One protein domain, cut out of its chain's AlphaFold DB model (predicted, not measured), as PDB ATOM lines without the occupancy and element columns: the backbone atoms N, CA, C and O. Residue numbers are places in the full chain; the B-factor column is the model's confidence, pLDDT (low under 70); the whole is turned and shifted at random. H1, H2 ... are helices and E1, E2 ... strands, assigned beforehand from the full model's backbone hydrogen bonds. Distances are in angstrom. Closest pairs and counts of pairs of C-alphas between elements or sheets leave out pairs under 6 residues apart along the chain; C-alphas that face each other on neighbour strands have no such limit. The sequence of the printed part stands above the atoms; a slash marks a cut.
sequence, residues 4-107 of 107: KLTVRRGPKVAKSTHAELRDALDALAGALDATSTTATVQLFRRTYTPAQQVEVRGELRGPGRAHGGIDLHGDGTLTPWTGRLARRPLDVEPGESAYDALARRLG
ATOM      1  N   LYS A   4     -32.433  24.306 -24.546       97.94
ATOM      2  CA  LYS A   4     -31.050  24.754 -24.434       97.94
ATOM      3  C   LYS A   4     -31.011  26.271 -24.415       97.94
ATOM      4  O   LYS A   4     -31.346  26.900 -25.418       97.94
ATOM      5  N   LEU A   5     -30.517  26.822 -23.313       98.19
ATOM      6  CA  LEU A   5     -30.211  28.236 -23.164       98.19
ATOM      7  C   LEU A   5     -28.738  28.476 -23.510       98.19
ATOM      8  O   LEU A   5     -27.847  27.744 -23.076       98.19
ATOM      9  N   THR A   6     -28.466  29.490 -24.325       97.94
ATOM     10  CA  THR A   6     -27.117  30.005 -24.587       97.94
ATOM     11  C   THR A   6     -27.106  31.502 -24.330       97.94
ATOM     12  O   THR A   6     -27.769  32.243 -25.044       97.94
ATOM     13  N   VAL A   7     -26.331  31.948 -23.345       96.12
ATOM     14  CA  VAL A   7     -26.160  33.366 -23.010       96.12
ATOM     15  C   VAL A   7     -24.776  33.815 -23.457       96.12
ATOM     16  O   VAL A   7     -23.774  33.174 -23.137       96.12
ATOM     17  N   ARG A   8     -24.710  34.907 -24.216       94.81
ATOM     18  CA  ARG A   8     -23.473  35.509 -24.722       94.81
ATOM     19  C   ARG A   8     -23.351  36.926 -24.178       94.81
ATOM     20  O   ARG A   8     -24.228  37.738 -24.451       94.81
ATOM     21  N   ARG A   9     -22.263  37.218 -23.466       89.31
ATOM     22  CA  ARG A   9     -21.913  38.554 -22.958       89.31
ATOM     23  C   ARG A   9     -20.491  38.878 -23.402       89.31
ATOM     24  O   ARG A   9     -19.526  38.349 -22.840       89.31
ATOM     25  N   GLY A  10     -20.361  39.687 -24.453       81.94
ATOM     26  CA  GLY A  10     -19.079  39.925 -25.122       81.94
ATOM     27  C   GLY A  10     -18.363  38.602 -25.469       81.94
ATOM     28  O   GLY A  10     -18.934  37.783 -26.192       81.94
ATOM     29  N   PRO A  11     -17.147  38.344 -24.948       83.38
ATOM     30  CA  PRO A  11     -16.418  37.098 -25.203       83.38
ATOM     31  C   PRO A  11     -16.911  35.896 -24.373       83.38
ATOM     32  O   PRO A  11     -16.540  34.760 -24.667       83.38
ATOM     33  N   LYS A  12     -17.722  36.109 -23.326       88.50
ATOM     34  CA  LYS A  12     -18.166  35.039 -22.419       88.50
ATOM     35  C   LYS A  12     -19.420  34.358 -22.958       88.50
ATOM     36  O   LYS A  12     -20.383  35.024 -23.336       88.50
ATOM     37  N   VAL A  13     -19.424  33.024 -22.949       95.44
ATOM     38  CA  VAL A  13     -20.576  32.206 -23.351       95.44
ATOM     39  C   VAL A  13     -20.913  31.217 -22.242       95.44
ATOM     40  O   VAL A  13     -20.091  30.368 -21.907       95.44
ATOM     41  N   ALA A  14     -22.136  31.292 -21.726       95.75
ATOM     42  CA  ALA A  14     -22.702  30.315 -20.805       95.75
ATOM     43  C   ALA A  14     -23.771  29.486 -21.526       95.75
ATOM     44  O   ALA A  14     -24.504  29.995 -22.377       95.75
ATOM     45  N   LYS A  15     -23.844  28.192 -21.216       97.69
ATOM     46  CA  LYS A  15     -24.847  27.280 -21.771       97.69
ATOM     47  C   LYS A  15     -25.458  26.474 -20.639       97.69
ATOM     48  O   LYS A  15     -24.722  25.951 -19.809       97.69
ATOM     49  N   SER A  16     -26.772  26.330 -20.652       97.94
ATOM     50  CA  SER A  16     -27.508  25.471 -19.727       97.94
ATOM     51  C   SER A  16     -28.610  24.728 -20.470       97.94
ATOM     52  O   SER A  16     -28.926  25.017 -21.631       97.94
ATOM     53  N   THR A  17     -29.119  23.670 -19.854       97.62
ATOM     54  CA  THR A  17     -30.181  22.840 -20.417       97.62
ATOM     55  C   THR A  17     -31.232  22.618 -19.351       97.62
ATOM     56  O   THR A  17     -30.890  22.316 -18.214       97.62
ATOM     57  N   HIS A  18     -32.487  22.777 -19.748       97.62
ATOM     58  CA  HIS A  18     -33.655  22.791 -18.880       97.62
ATOM     59  C   HIS A  18     -34.704  21.840 -19.436       97.62
ATOM     60  O   HIS A  18     -34.767  21.627 -20.650       97.62
ATOM     61  N   ALA A  19     -35.507  21.235 -18.567       95.88
ATOM     62  CA  ALA A  19     -36.559  20.327 -19.006       95.88
ATOM     63  C   ALA A  19     -37.708  21.102 -19.666       95.88
ATOM     64  O   ALA A  19     -38.182  20.714 -20.737       95.88
ATOM     65  N   GLU A  20     -38.088  22.233 -19.071       95.81
ATOM     66  CA  GLU A  20     -39.251  23.022 -19.464       95.81
ATOM     67  C   GLU A  20     -38.866  24.386 -20.051       95.81
ATOM     68  O   GLU A  20     -37.772  24.907 -19.817       95.81
ATOM     69  N   LEU A  21     -39.774  24.968 -20.845       96.06
ATOM     70  CA  LEU A  21     -39.586  26.311 -21.407       96.06
ATOM     71  C   LEU A  21     -39.531  27.351 -20.288       96.06
ATOM     72  O   LEU A  21     -38.688  28.244 -20.323       96.06
ATOM     73  N   ARG A  22     -40.408  27.203 -19.291       95.69
ATOM     74  CA  ARG A  22     -40.508  28.106 -18.146       95.69
ATOM     75  C   ARG A  22     -39.191  28.196 -17.379       95.69
ATOM     76  O   ARG A  22     -38.654  29.287 -17.261       95.69
ATOM     77  N   ASP A  23     -38.610  27.058 -17.002       96.88
ATOM     78  CA  ASP A  23     -37.298  27.008 -16.340       96.88
ATOM     79  C   ASP A  23     -36.204  27.705 -17.166       96.88
ATOM     80  O   ASP A  23     -35.334  28.404 -16.643       96.88
ATOM     81  N   ALA A  24     -36.245  27.527 -18.490       97.19
ATOM     82  CA  ALA A  24     -35.286  28.150 -19.389       97.19
ATOM     83  C   ALA A  24     -35.474  29.673 -19.494       97.19
ATOM     84  O   ALA A  24     -34.481  30.389 -19.643       97.19
ATOM     85  N   LEU A  25     -36.717  30.158 -19.422       96.69
ATOM     86  CA  LEU A  25     -37.056  31.582 -19.383       96.69
ATOM     87  C   LEU A  25     -36.669  32.214 -18.044       96.69
ATOM     88  O   LEU A  25     -36.068  33.283 -18.053       96.69
ATOM     89  N   ASP A  26     -36.904  31.533 -16.923       96.12
ATOM     90  CA  ASP A  26     -36.500  32.005 -15.592       96.12
ATOM     91  C   ASP A  26     -34.968  32.110 -15.494       96.12
ATOM     92  O   ASP A  26     -34.414  33.118 -15.050       96.12
ATOM     93  N   ALA A  27     -34.250  31.104 -16.007       96.06
ATOM     94  CA  ALA A  27     -32.792  31.143 -16.096       96.06
ATOM     95  C   ALA A  27     -32.282  32.243 -17.043       96.06
ATOM     96  O   ALA A  27     -31.216  32.820 -16.807       96.06
ATOM     97  N   LEU A  28     -33.016  32.534 -18.122       95.31
ATOM     98  CA  LEU A  28     -32.713  33.648 -19.015       95.31
ATOM     99  C   LEU A  28     -32.918  34.989 -18.301       95.31
ATOM    100  O   LEU A  28     -32.033  35.838 -18.384       95.31
ATOM    101  N   ALA A  29     -34.028  35.167 -17.585       92.75
ATOM    102  CA  ALA A  29     -34.319  36.375 -16.820       92.75
ATOM    103  C   ALA A  29     -33.205  36.670 -15.811       92.75
ATOM    104  O   ALA A  29     -32.556  37.709 -15.908       92.75
ATOM    105  N   GLY A  30     -32.850  35.692 -14.970       91.06
ATOM    106  CA  GLY A  30     -31.762  35.855 -14.003       91.06
ATOM    107  C   GLY A  30     -30.401  36.170 -14.642       91.06
ATOM    108  O   GLY A  30     -29.598  36.907 -14.070       91.06
ATOM    109  N   ALA A  31     -30.128  35.658 -15.846       89.62
ATOM    110  CA  ALA A  31     -28.891  35.964 -16.564       89.62
ATOM    111  C   ALA A  31     -28.855  37.394 -17.137       89.62
ATOM    112  O   ALA A  31     -27.767  37.972 -17.249       89.62
ATOM    113  N   LEU A  32     -30.012  37.946 -17.518       85.88
ATOM    114  CA  LEU A  32     -30.131  39.313 -18.026       85.88
ATOM    115  C   LEU A  32     -30.170  40.332 -16.880       85.88
ATOM    116  O   LEU A  32     -29.411  41.297 -16.945       85.88
ATOM    117  N   ASP A  33     -30.911  40.062 -15.802       80.94
ATOM    118  CA  ASP A  33     -31.018  40.930 -14.615       80.94
ATOM    119  C   ASP A  33     -29.689  41.084 -13.863       80.94
ATOM    120  O   ASP A  33     -29.390  42.134 -13.298       80.94
ATOM    121  N   ALA A  34     -28.823  40.067 -13.909       67.50
ATOM    122  CA  ALA A  34     -27.463  40.129 -13.367       67.50
ATOM    123  C   ALA A  34     -26.496  40.994 -14.214       67.50
ATOM    124  O   ALA A  34     -25.272  40.803 -14.171       67.50
ATOM    125  N   THR A  35     -27.019  41.898 -15.047       63.38
ATOM    126  CA  THR A  35     -26.253  42.805 -15.910       63.38
ATOM    127  C   THR A  35     -26.584  44.253 -15.558       63.38
ATOM    128  O   THR A  35     -27.739  44.658 -15.594       63.38
ATOM    129  N   SER A  36     -25.568  45.046 -15.224       54.06
ATOM    130  CA  SER A  36     -25.686  46.498 -15.053       54.06
ATOM    131  C   SER A  36     -25.616  47.206 -16.406       54.06
ATOM    132  O   SER A  36     -24.760  46.848 -17.210       54.06
ATOM    133  N   THR A  37     -26.434  48.241 -16.615       55.66
ATOM    134  CA  THR A  37     -26.457  49.107 -17.809       55.66
ATOM    135  C   THR A  37     -25.042  49.532 -18.232       55.66
ATOM    136  O   THR A  37     -24.315  50.134 -17.435       55.66
ATOM    137  N   THR A  38     -24.624  49.227 -19.466       54.12
ATOM    138  CA  THR A  38     -23.322  49.678 -19.990       54.12
ATOM    139  C   THR A  38     -23.371  51.088 -20.576       54.12
ATOM    140  O   THR A  38     -24.343  51.526 -21.183       54.12
ATOM    141  N   ALA A  39     -22.265  51.820 -20.419       48.62
ATOM    142  CA  ALA A  39     -22.080  53.135 -21.023       48.62
ATOM    143  C   ALA A  39     -21.912  53.062 -22.558       48.62
ATOM    144  O   ALA A  39     -21.450  52.061 -23.105       48.62
ATOM    145  N   THR A  40     -22.232  54.157 -23.255       48.53
ATOM    146  CA  THR A  40     -22.052  54.330 -24.709       48.53
ATOM    147  C   THR A  40     -20.633  53.993 -25.183       48.53
ATOM    148  O   THR A  40     -19.661  54.542 -24.668       48.53
ATOM    149  N   VAL A  41     -20.509  53.175 -26.239       51.97
ATOM    150  CA  VAL A  41     -19.218  52.843 -26.883       51.97
ATOM    151  C   VAL A  41     -19.113  53.483 -28.272       51.97
ATOM    152  O   VAL A  41     -19.999  53.316 -29.109       51.97
ATOM    153  N   GLN A  42     -18.008  54.183 -28.548       38.06
ATOM    154  CA  GLN A  42     -17.652  54.646 -29.897       38.06
ATOM    155  C   GLN A  42     -16.710  53.642 -30.570       38.06
ATOM    156  O   GLN A  42     -15.690  53.271 -29.992       38.06
ATOM    157  N   LEU A  43     -17.024  53.225 -31.803       43.19
ATOM    158  CA  LEU A  43     -16.161  52.334 -32.582       43.19
ATOM    159  C   LEU A  43     -15.797  52.982 -33.927       43.19
ATOM    160  O   LEU A  43     -16.647  53.207 -34.794       43.19
ATOM    161  N   PHE A  44     -14.505  53.259 -34.100       52.41
ATOM    162  CA  PHE A  44     -13.920  53.934 -35.264       52.41
ATOM    163  C   PHE A  44     -14.536  55.320 -35.547       52.41
ATOM    164  O   PHE A  44     -14.127  56.303 -34.943       52.41
ATOM    165  N   ARG A  45     -15.500  55.424 -36.473       46.94
ATOM    166  CA  ARG A  45     -16.220  56.667 -36.839       46.94
ATOM    167  C   ARG A  45     -17.745  56.508 -36.785       46.94
ATOM    168  O   ARG A  45     -18.471  57.368 -37.276       46.94
ATOM    169  N   ARG A  46     -18.242  55.391 -36.246       45.53
ATOM    170  CA  ARG A  46     -19.673  55.153 -36.042       45.53
ATOM    171  C   ARG A  46     -19.977  55.207 -34.554       45.53
ATOM    172  O   ARG A  46     -19.412  54.453 -33.763       45.53
ATOM    173  N   THR A  47     -20.896  56.092 -34.200       52.53
ATOM    174  CA  THR A  47     -21.526  56.091 -32.886       52.53
ATOM    175  C   THR A  47     -22.614  55.035 -32.914       52.53
ATOM    176  O   THR A  47     -23.598  55.189 -33.632       52.53
ATOM    177  N   TYR A  48     -22.420  53.956 -32.164       57.25
ATOM    178  CA  TYR A  48     -23.507  53.039 -31.853       57.25
ATOM    179  C   TYR A  48     -24.106  53.516 -30.539       57.25
ATOM    180  O   TYR A  48     -23.409  53.542 -29.522       57.25
ATOM    181  N   THR A  49     -25.366  53.933 -30.544       58.00
ATOM    182  CA  THR A  49     -26.039  54.261 -29.282       58.00
ATOM    183  C   THR A  49     -26.145  52.997 -28.420       58.00
ATOM    184  O   THR A  49     -26.141  51.895 -28.974       58.00
ATOM    185  N   PRO A  50     -26.248  53.100 -27.084       60.66
ATOM    186  CA  PRO A  50     -26.461  51.929 -26.228       60.66
ATOM    187  C   PRO A  50     -27.650  51.065 -26.690       60.66
ATOM    188  O   PRO A  50     -27.531  49.847 -26.761       60.66
ATOM    189  N   ALA A  51     -28.726  51.699 -27.170       62.69
ATOM    190  CA  ALA A  51     -29.884  51.042 -27.787       62.69
ATOM    191  C   ALA A  51     -29.551  50.218 -29.049       62.69
ATOM    192  O   ALA A  51     -30.270  49.296 -29.412       62.69
ATOM    193  N   GLN A  52     -28.464  50.523 -29.760       68.69
ATOM    194  CA  GLN A  52     -28.019  49.766 -30.938       68.69
ATOM    195  C   GLN A  52     -27.037  48.642 -30.584       68.69
ATOM    196  O   GLN A  52     -26.745  47.793 -31.429       68.69
ATOM    197  N   GLN A  53     -26.512  48.633 -29.358       76.12
ATOM    198  CA  GLN A  53     -25.517  47.669 -28.908       76.12
ATOM    199  C   GLN A  53     -26.186  46.567 -28.100       76.12
ATOM    200  O   GLN A  53     -26.671  46.809 -27.003       76.12
ATOM    201  N   VAL A  54     -26.176  45.343 -28.629       85.44
ATOM    202  CA  VAL A  54     -26.579  44.160 -27.861       85.44
ATOM    203  C   VAL A  54     -25.451  43.804 -26.900       85.44
ATOM    204  O   VAL A  54     -24.402  43.313 -27.324       85.44
ATOM    205  N   GLU A  55     -25.676  44.051 -25.616       87.00
ATOM    206  CA  GLU A  55     -24.734  43.756 -24.541       87.00
ATOM    207  C   GLU A  55     -24.768  42.268 -24.178       87.00
ATOM    208  O   GLU A  55     -23.727  41.599 -24.088       87.00
ATOM    209  N   VAL A  56     -25.980  41.734 -24.011       90.94
ATOM    210  CA  VAL A  56     -26.207  40.324 -23.703       90.94
ATOM    211  C   VAL A  56     -27.216  39.747 -24.677       90.94
ATOM    212  O   VAL A  56     -28.281  40.308 -24.901       90.94
ATOM    213  N   ARG A  57     -26.893  38.588 -25.248       94.69
ATOM    214  CA  ARG A  57     -27.831  37.809 -26.055       94.69
ATOM    215  C   ARG A  57     -28.141  36.496 -25.365       94.69
ATOM    216  O   ARG A  57     -27.236  35.679 -25.185       94.69
ATOM    217  N   GLY A  58     -29.411  36.273 -25.057       96.44
ATOM    218  CA  GLY A  58     -29.931  34.980 -24.639       96.44
ATOM    219  C   GLY A  58     -30.648  34.278 -25.784       96.44
ATOM    220  O   GLY A  58     -31.594  34.818 -26.340       96.44
ATOM    221  N   GLU A  59     -30.207  33.074 -26.142       97.50
ATOM    222  CA  GLU A  59     -30.815  32.225 -27.172       97.50
ATOM    223  C   GLU A  59     -31.441  30.981 -26.530       97.50
ATOM    224  O   GLU A  59     -30.761  30.253 -25.801       97.50
ATOM    225  N   LEU A  60     -32.695  30.686 -26.869       97.62
ATOM    226  CA  LEU A  60     -33.416  29.470 -26.498       97.62
ATOM    227  C   LEU A  60     -33.638  28.583 -27.722       97.62
ATOM    228  O   LEU A  60     -34.166  29.017 -28.747       97.62
ATOM    229  N   ARG A  61     -33.250  27.310 -27.606       96.88
ATOM    230  CA  ARG A  61     -33.516  26.249 -28.590       96.88
ATOM    231  C   ARG A  61     -34.299  25.134 -27.932       96.88
ATOM    232  O   ARG A  61     -33.827  24.590 -26.940       96.88
ATOM    233  N   GLY A  62     -35.429  24.760 -28.514       95.06
ATOM    234  CA  GLY A  62     -36.329  23.782 -27.921       95.06
ATOM    235  C   GLY A  62     -36.889  22.751 -28.900       95.06
ATOM    236  O   GLY A  62     -36.461  22.668 -30.059       95.06
ATOM    237  N   PRO A  63     -37.854  21.951 -28.419       93.19
ATOM    238  CA  PRO A  63     -38.640  21.013 -29.219       93.19
ATOM    239  C   PRO A  63     -39.291  21.660 -30.446       93.19
ATOM    240  O   PRO A  63     -39.420  22.876 -30.535       93.19
ATOM    241  N   GLY A  64     -39.708  20.852 -31.426       89.06
ATOM    242  CA  GLY A  64     -40.515  21.356 -32.549       89.06
ATOM    243  C   GLY A  64     -39.826  22.415 -33.423       89.06
ATOM    244  O   GLY A  64     -40.496  23.171 -34.115       89.06
ATOM    245  N   ARG A  65     -38.483  22.472 -33.409       88.12
ATOM    246  CA  ARG A  65     -37.671  23.523 -34.059       88.12
ATOM    247  C   ARG A  65     -37.873  24.924 -33.458       88.12
ATOM    248  O   ARG A  65     -37.508  25.904 -34.111       88.12
ATOM    249  N   ALA A  66     -38.390  25.017 -32.233       94.44
ATOM    250  CA  ALA A  66     -38.523  26.270 -31.507       94.44
ATOM    251  C   ALA A  66     -37.152  26.945 -31.350       94.44
ATOM    252  O   ALA A  66     -36.178  26.337 -30.889       94.44
ATOM    253  N   HIS A  67     -37.068  28.201 -31.789       96.94
ATOM    254  CA  HIS A  67     -35.869  29.020 -31.671       96.94
ATOM    255  C   HIS A  67     -36.234  30.492 -31.546       96.94
ATOM    256  O   HIS A  67     -36.943  31.047 -32.392       96.94
ATOM    257  N   GLY A  68     -35.693  31.121 -30.517       97.38
ATOM    258  CA  GLY A  68     -35.852  32.539 -30.262       97.38
ATOM    259  C   GLY A  68     -34.915  32.986 -29.159       97.38
ATOM    260  O   GLY A  68     -34.026  32.235 -28.753       97.38
ATOM    261  N   GLY A  69     -35.102  34.203 -28.689       97.25
ATOM    262  CA  GLY A  69     -34.246  34.772 -27.672       97.25
ATOM    263  C   GLY A  69     -34.637  36.187 -27.302       97.25
ATOM    264  O   GLY A  69     -35.602  36.735 -27.833       97.25
ATOM    265  N   ILE A  70     -33.855  36.759 -26.395       96.31
ATOM    266  CA  ILE A  70     -33.953  38.156 -25.987       96.31
ATOM    267  C   ILE A  70     -32.559  38.766 -26.096       96.31
ATOM    268  O   ILE A  70     -31.569  38.185 -25.635       96.31
ATOM    269  N   ASP A  71     -32.498  39.927 -26.734       94.12
ATOM    270  CA  ASP A  71     -31.319  40.779 -26.762       94.12
ATOM    271  C   ASP A  71     -31.492  41.875 -25.699       94.12
ATOM    272  O   ASP A  71     -32.464  42.626 -25.742       94.12
ATOM    273  N   LEU A  72     -30.563  41.951 -24.745       89.81
ATOM    274  CA  LEU A  72     -30.423  43.072 -23.818       89.81
ATOM    275  C   LEU A  72     -29.494  44.100 -24.450       89.81
ATOM    276  O   LEU A  72     -28.339  43.797 -24.773       89.81
ATOM    277  N   HIS A  73     -30.013  45.303 -24.626       87.19
ATOM    278  CA  HIS A  73     -29.288  46.437 -25.165       87.19
ATOM    279  C   HIS A  73     -28.600  47.226 -24.047       87.19
ATOM    280  O   HIS A  73     -28.991  47.142 -22.884       87.19
ATOM    281  N   GLY A  74     -27.570  48.003 -24.390       79.12
ATOM    282  CA  GLY A  74     -26.787  48.758 -23.405       79.12
ATOM    283  C   GLY A  74     -27.584  49.833 -22.654       79.12
ATOM    284  O   GLY A  74     -27.147  50.285 -21.605       79.12
ATOM    285  N   ASP A  75     -28.756  50.235 -23.154       77.56
ATOM    286  CA  ASP A  75     -29.702  51.132 -22.468       77.56
ATOM    287  C   ASP A  75     -30.662  50.406 -21.507       77.56
ATOM    288  O   ASP A  75     -31.495  51.049 -20.873       77.56
ATOM    289  N   GLY A  76     -30.553  49.080 -21.385       79.44
ATOM    290  CA  GLY A  76     -31.459  48.249 -20.594       79.44
ATOM    291  C   GLY A  76     -32.679  47.743 -21.367       79.44
ATOM    292  O   GLY A  76     -33.468  46.980 -20.811       79.44
ATOM    293  N   THR A  77     -32.846  48.118 -22.640       85.50
ATOM    294  CA  THR A  77     -33.974  47.649 -23.453       85.50
ATOM    295  C   THR A  77     -33.851  46.151 -23.723       85.50
ATOM    296  O   THR A  77     -32.788  45.658 -24.103       85.50
ATOM    297  N   LEU A  78     -34.958  45.422 -23.569       90.69
ATOM    298  CA  LEU A  78     -35.067  44.005 -23.911       90.69
ATOM    299  C   LEU A  78     -35.833  43.844 -25.226       90.69
ATOM    300  O   LEU A  78     -37.009  44.189 -25.307       90.69
ATOM    301  N   THR A  79     -35.183  43.270 -26.239       94.19
ATOM    302  CA  THR A  79     -35.797  43.009 -27.547       94.19
ATOM    303  C   THR A  79     -35.995  41.505 -27.745       94.19
ATOM    304  O   THR A  79     -35.017  40.790 -28.006       94.19
ATOM    305  N   PRO A  80     -37.235  40.990 -27.650       96.38
ATOM    306  CA  PRO A  80     -37.521  39.596 -27.950       96.38
ATOM    307  C   PRO A  80     -37.495  39.345 -29.461       96.38
ATOM    308  O   PRO A  80     -37.869  40.192 -30.275       96.38
ATOM    309  N   TRP A  81     -37.055  38.156 -29.864       96.88
ATOM    310  CA  TRP A  81     -37.007  37.759 -31.268       96.88
ATOM    311  C   TRP A  81     -37.206  36.253 -31.454       96.88
ATOM    312  O   TRP A  81     -36.987  35.437 -30.560       96.88
ATOM    313  N   THR A  82     -37.572  35.862 -32.674       96.56
ATOM    314  CA  THR A  82     -37.687  34.463 -33.101       96.56
ATOM    315  C   THR A  82     -36.973  34.211 -34.427       96.56
ATOM    316  O   THR A  82     -36.670  35.138 -35.180       96.56
ATOM    317  N   GLY A  83     -36.726  32.940 -34.743       90.94
ATOM    318  CA  GLY A  83     -36.251  32.505 -36.053       90.94
ATOM    319  C   GLY A  83     -34.836  31.937 -36.033       90.94
ATOM    320  O   GLY A  83     -33.988  32.304 -35.228       90.94
ATOM    321  N   ARG A  84     -34.585  30.962 -36.914       83.69
ATOM    322  CA  ARG A  84     -33.351  30.151 -36.927       83.69
ATOM    323  C   ARG A  84     -32.274  30.658 -37.879       83.69
ATOM    324  O   ARG A  84     -31.098  30.585 -37.548       83.69
ATOM    325  N   LEU A  85     -32.691  31.125 -39.052       82.31
ATOM    326  CA  LEU A  85     -31.803  31.617 -40.111       82.31
ATOM    327  C   LEU A  85     -31.745  33.144 -40.114       82.31
ATOM    328  O   LEU A  85     -30.668  33.725 -40.134       82.31
ATOM    329  N   ALA A  86     -32.915  33.771 -40.032       86.94
ATOM    330  CA  ALA A  86     -33.070  35.203 -39.853       86.94
ATOM    331  C   ALA A  86     -33.810  35.448 -38.541       86.94
ATOM    332  O   ALA A  86     -34.790  34.757 -38.247       86.94
ATOM    333  N   ARG A  87     -33.327  36.419 -37.765       91.31
ATOM    334  CA  ARG A  87     -33.993  36.864 -36.542       91.31
ATOM    335  C   ARG A  87     -35.074  37.858 -36.927       91.31
ATOM    336  O   ARG A  87     -34.825  38.764 -37.720       91.31
ATOM    337  N   ARG A  88     -36.263  37.662 -36.380       93.81
ATOM    338  CA  ARG A  88     -37.406  38.557 -36.526       93.81
ATOM    339  C   ARG A  88     -37.775  39.054 -35.133       93.81
ATOM    340  O   ARG A  88     -38.020  38.193 -34.283       93.81
ATOM    341  N   PRO A  89     -37.770  40.374 -34.891       94.12
ATOM    342  CA  PRO A  89     -38.300  40.936 -33.656       94.12
ATOM    343  C   PRO A  89     -39.723  40.437 -33.405       94.12
ATOM    344  O   PRO A  89     -40.454  40.142 -34.355       94.12
ATOM    345  N   LEU A  90     -40.078  40.297 -32.135       95.44
ATOM    346  CA  LEU A  90     -41.442  40.020 -31.713       95.44
ATOM    347  C   LEU A  90     -42.082  41.313 -31.227       95.44
ATOM    348  O   LEU A  90     -41.445  42.085 -30.511       95.44
ATOM    349  N   ASP A  91     -43.338  41.517 -31.608       93.25
ATOM    350  CA  ASP A  91     -44.152  42.586 -31.049       93.25
ATOM    351  C   ASP A  91     -44.522  42.228 -29.608       93.25
ATOM    352  O   ASP A  91     -44.975  41.109 -29.333       93.25
ATOM    353  N   VAL A  92     -44.301  43.188 -28.712       92.50
ATOM    354  CA  VAL A  92     -44.683  43.115 -27.301       92.50
ATOM    355  C   VAL A  92     -46.003  43.857 -27.146       92.50
ATOM    356  O   VAL A  92     -46.094  45.046 -27.458       92.50
ATOM    357  N   GLU A  93     -47.038  43.145 -26.714       91.62
ATOM    358  CA  GLU A  93     -48.368  43.713 -26.513       91.62
ATOM    359  C   GLU A  93     -48.405  44.647 -25.284       91.62
ATOM    360  O   GLU A  93     -47.570  44.536 -24.381       91.62
ATOM    361  N   PRO A  94     -49.355  45.599 -25.198       90.06
ATOM    362  CA  PRO A  94     -49.479  46.458 -24.023       90.06
ATOM    363  C   PRO A  94     -49.658  45.643 -22.731       90.06
ATOM    364  O   PRO A  94     -50.627  44.903 -22.588       90.06
ATOM    365  N   GLY A  95     -48.734  45.806 -21.780       89.44
ATOM    366  CA  GLY A  95     -48.724  45.062 -20.513       89.44
ATOM    367  C   GLY A  95     -48.026  43.698 -20.571       89.44
ATOM    368  O   GLY A  95     -47.914  43.040 -19.541       89.44
ATOM    369  N   GLU A  96     -47.530  43.291 -21.739       91.25
ATOM    370  CA  GLU A  96     -46.734  42.081 -21.933       91.25
ATOM    371  C   GLU A  96     -45.247  42.376 -21.665       91.25
ATOM    372  O   GLU A  96     -44.734  43.439 -22.023       91.25
ATOM    373  N   SER A  97     -44.524  41.445 -21.037       92.25
ATOM    374  CA  SER A  97     -43.063  41.537 -20.954       92.25
ATOM    375  C   SER A  97     -42.387  40.920 -22.186       92.25
ATOM    376  O   SER A  97     -42.969  40.117 -22.916       92.25
ATOM    377  N   ALA A  98     -41.101  41.216 -22.400       93.12
ATOM    378  CA  ALA A  98     -40.321  40.546 -23.448       93.12
ATOM    379  C   ALA A  98     -40.274  39.012 -23.267       93.12
ATOM    380  O   ALA A  98     -40.207  38.272 -24.251       93.12
ATOM    381  N   TYR A  99     -40.323  38.533 -22.019       94.75
ATOM    382  CA  TYR A  99     -40.348  37.106 -21.691       94.75
ATOM    383  C   TYR A  99     -41.689  36.472 -22.047       94.75
ATOM    384  O   TYR A  99     -41.697  35.390 -22.630       94.75
ATOM    385  N   ASP A 100     -42.799  37.163 -21.779       95.31
ATOM    386  CA  ASP A 100     -44.146  36.697 -22.126       95.31
ATOM    387  C   ASP A 100     -44.324  36.610 -23.646       95.31
ATOM    388  O   ASP A 100     -44.751  35.575 -24.160       95.31
ATOM    389  N   ALA A 101     -43.874  37.633 -24.385       96.00
ATOM    390  CA  ALA A 101     -43.898  37.632 -25.849       96.00
ATOM    391  C   ALA A 101     -43.091  36.462 -26.432       96.00
ATOM    392  O   ALA A 101     -43.504  35.805 -27.398       96.00
ATOM    393  N   LEU A 102     -41.936  36.161 -25.829       96.44
ATOM    394  CA  LEU A 102     -41.123  35.019 -26.226       96.44
ATOM    395  C   LEU A 102     -41.791  33.684 -25.859       96.44
ATOM    396  O   LEU A 102     -41.791  32.773 -26.687       96.44
ATOM    397  N   ALA A 103     -42.380  33.569 -24.666       95.94
ATOM    398  CA  ALA A 103     -43.105  32.382 -24.218       95.94
ATOM    399  C   ALA A 103     -44.271  32.065 -25.163       95.94
ATOM    400  O   ALA A 103     -44.309  30.986 -25.754       95.94
ATOM    401  N   ARG A 104     -45.133  33.060 -25.422       95.06
ATOM    402  CA  ARG A 104     -46.251  32.988 -26.376       95.06
ATOM    403  C   ARG A 104     -45.800  32.513 -27.752       95.06
ATOM    404  O   ARG A 104     -46.503  31.754 -28.417       95.06
ATOM    405  N   ARG A 105     -44.620  32.949 -28.204       95.69
ATOM    406  CA  ARG A 105     -44.096  32.554 -29.514       95.69
ATOM    407  C   ARG A 105     -43.538  31.132 -29.550       95.69
ATOM    408  O   ARG A 105     -43.591  30.506 -30.618       95.69
ATOM    409  N   LEU A 106     -42.913  30.680 -28.466       93.38
ATOM    410  CA  LEU A 106     -42.169  29.421 -28.410       93.38
ATOM    411  C   LEU A 106     -43.023  28.216 -27.990       93.38
ATOM    412  O   LEU A 106     -42.637  27.103 -28.356       93.38
ATOM    413  N   GLY A 107     -44.179  28.449 -27.362       83.75
ATOM    414  CA  GLY A 107     -45.168  27.422 -27.024       83.75
ATOM    415  C   GLY A 107     -45.134  27.039 -25.559       83.75
ATOM    416  O   GLY A 107     -44.153  26.370 -25.162       83.75
TER     417      GLY A 107
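Overview. This is residues 4 to 107 of the 107 residues of an uncharacterized protein of Solirubrobacterales bacterium (UniProt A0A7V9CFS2). A twisted sheet of five antiparallel strands has two helices, H1 and H2, side by side over one face, and a small hairpin, E3 and E4, lies far off at one end of the long axis. The sheet and its two helices make two layers, helices on one face of a sheet. The printed part has 104 residues, with two named helices and seven named strands in the order E1 E2 H1 E3 E4 E5 E6 E7 H2; the sheet's order is E2 E1 E5 E6 E7. The class is mixed, helices and strands; the whole is compact, with a radius of gyration of the C-alphas of 13.8 A and spans of 43 by 31 by 26 A.

Along the chain. Find C-alpha 4 at (-31.050, 24.754, -24.434); from there E1 runs to residue 9, 16.6 A. E2 follows in residues 12 to 18, 20.1 A. Then look for H1, residues 21 to 33, 18.3 A, beginning at C-alpha 21, (-39.586, 26.311, -21.407). E3 is residues 41 to 43 and E4 residues 46 to 48, 6.5 A and 6.1 A. Next come E5, residues 54 to 61, 19.2 A, E6, residues 67 to 73, 19.7 A, and E7, residues 78 to 82, 13.5 A. H2, residues 98 to 106, 12.3 A, ends at C-alpha 106, (-42.169, 29.421, -28.410).

Arrangement. Begin with the sheet, whose edge strands are E2 and E7. In the hairpin E1 and E2, N 7 and O 14 are 2.8 A apart, within hydrogen-bond range. E1 and E5 are antiparallel at 170 degrees, with N 6 and O 59 at 2.8 A. E5, E6 and E7 form a meander, each strand the antiparallel neighbour of the one before; look for N 58 and O 70 at 2.9 A, and N 79 and O 71 at 2.8 A. H1 is on the sheet; its closest C-alphas to E5 are those of Leu 28 and Gly 58, 6.4 A. H2 is on the same face, at a height over the sheet of 8.1 A. H1 and H2 touch at Leu 25 and Tyr 99, their closest C-alphas, 6.8 A, with a shallow tilt of 27 degrees, opposite ways. In both helices every O i to N i+4 pair is within hydrogen-bond range. In the hairpin E3 and E4, N 46 and O 43 are 3.1 A apart; E4 and E5 are apart.

Size, cuts and confidence. The C-alphas of Ala 19 and Arg 45, the two farthest apart, are 45.3 A from each other. The printed part has no cut. The link from E7 to H2, residues 83 to 97, is long, and within it residues 88 to 89 pair antiparallel with 81 to 82 of E7. The mean pLDDT of the printed part is 85.4; look for values under 70 at residues 34 to 52.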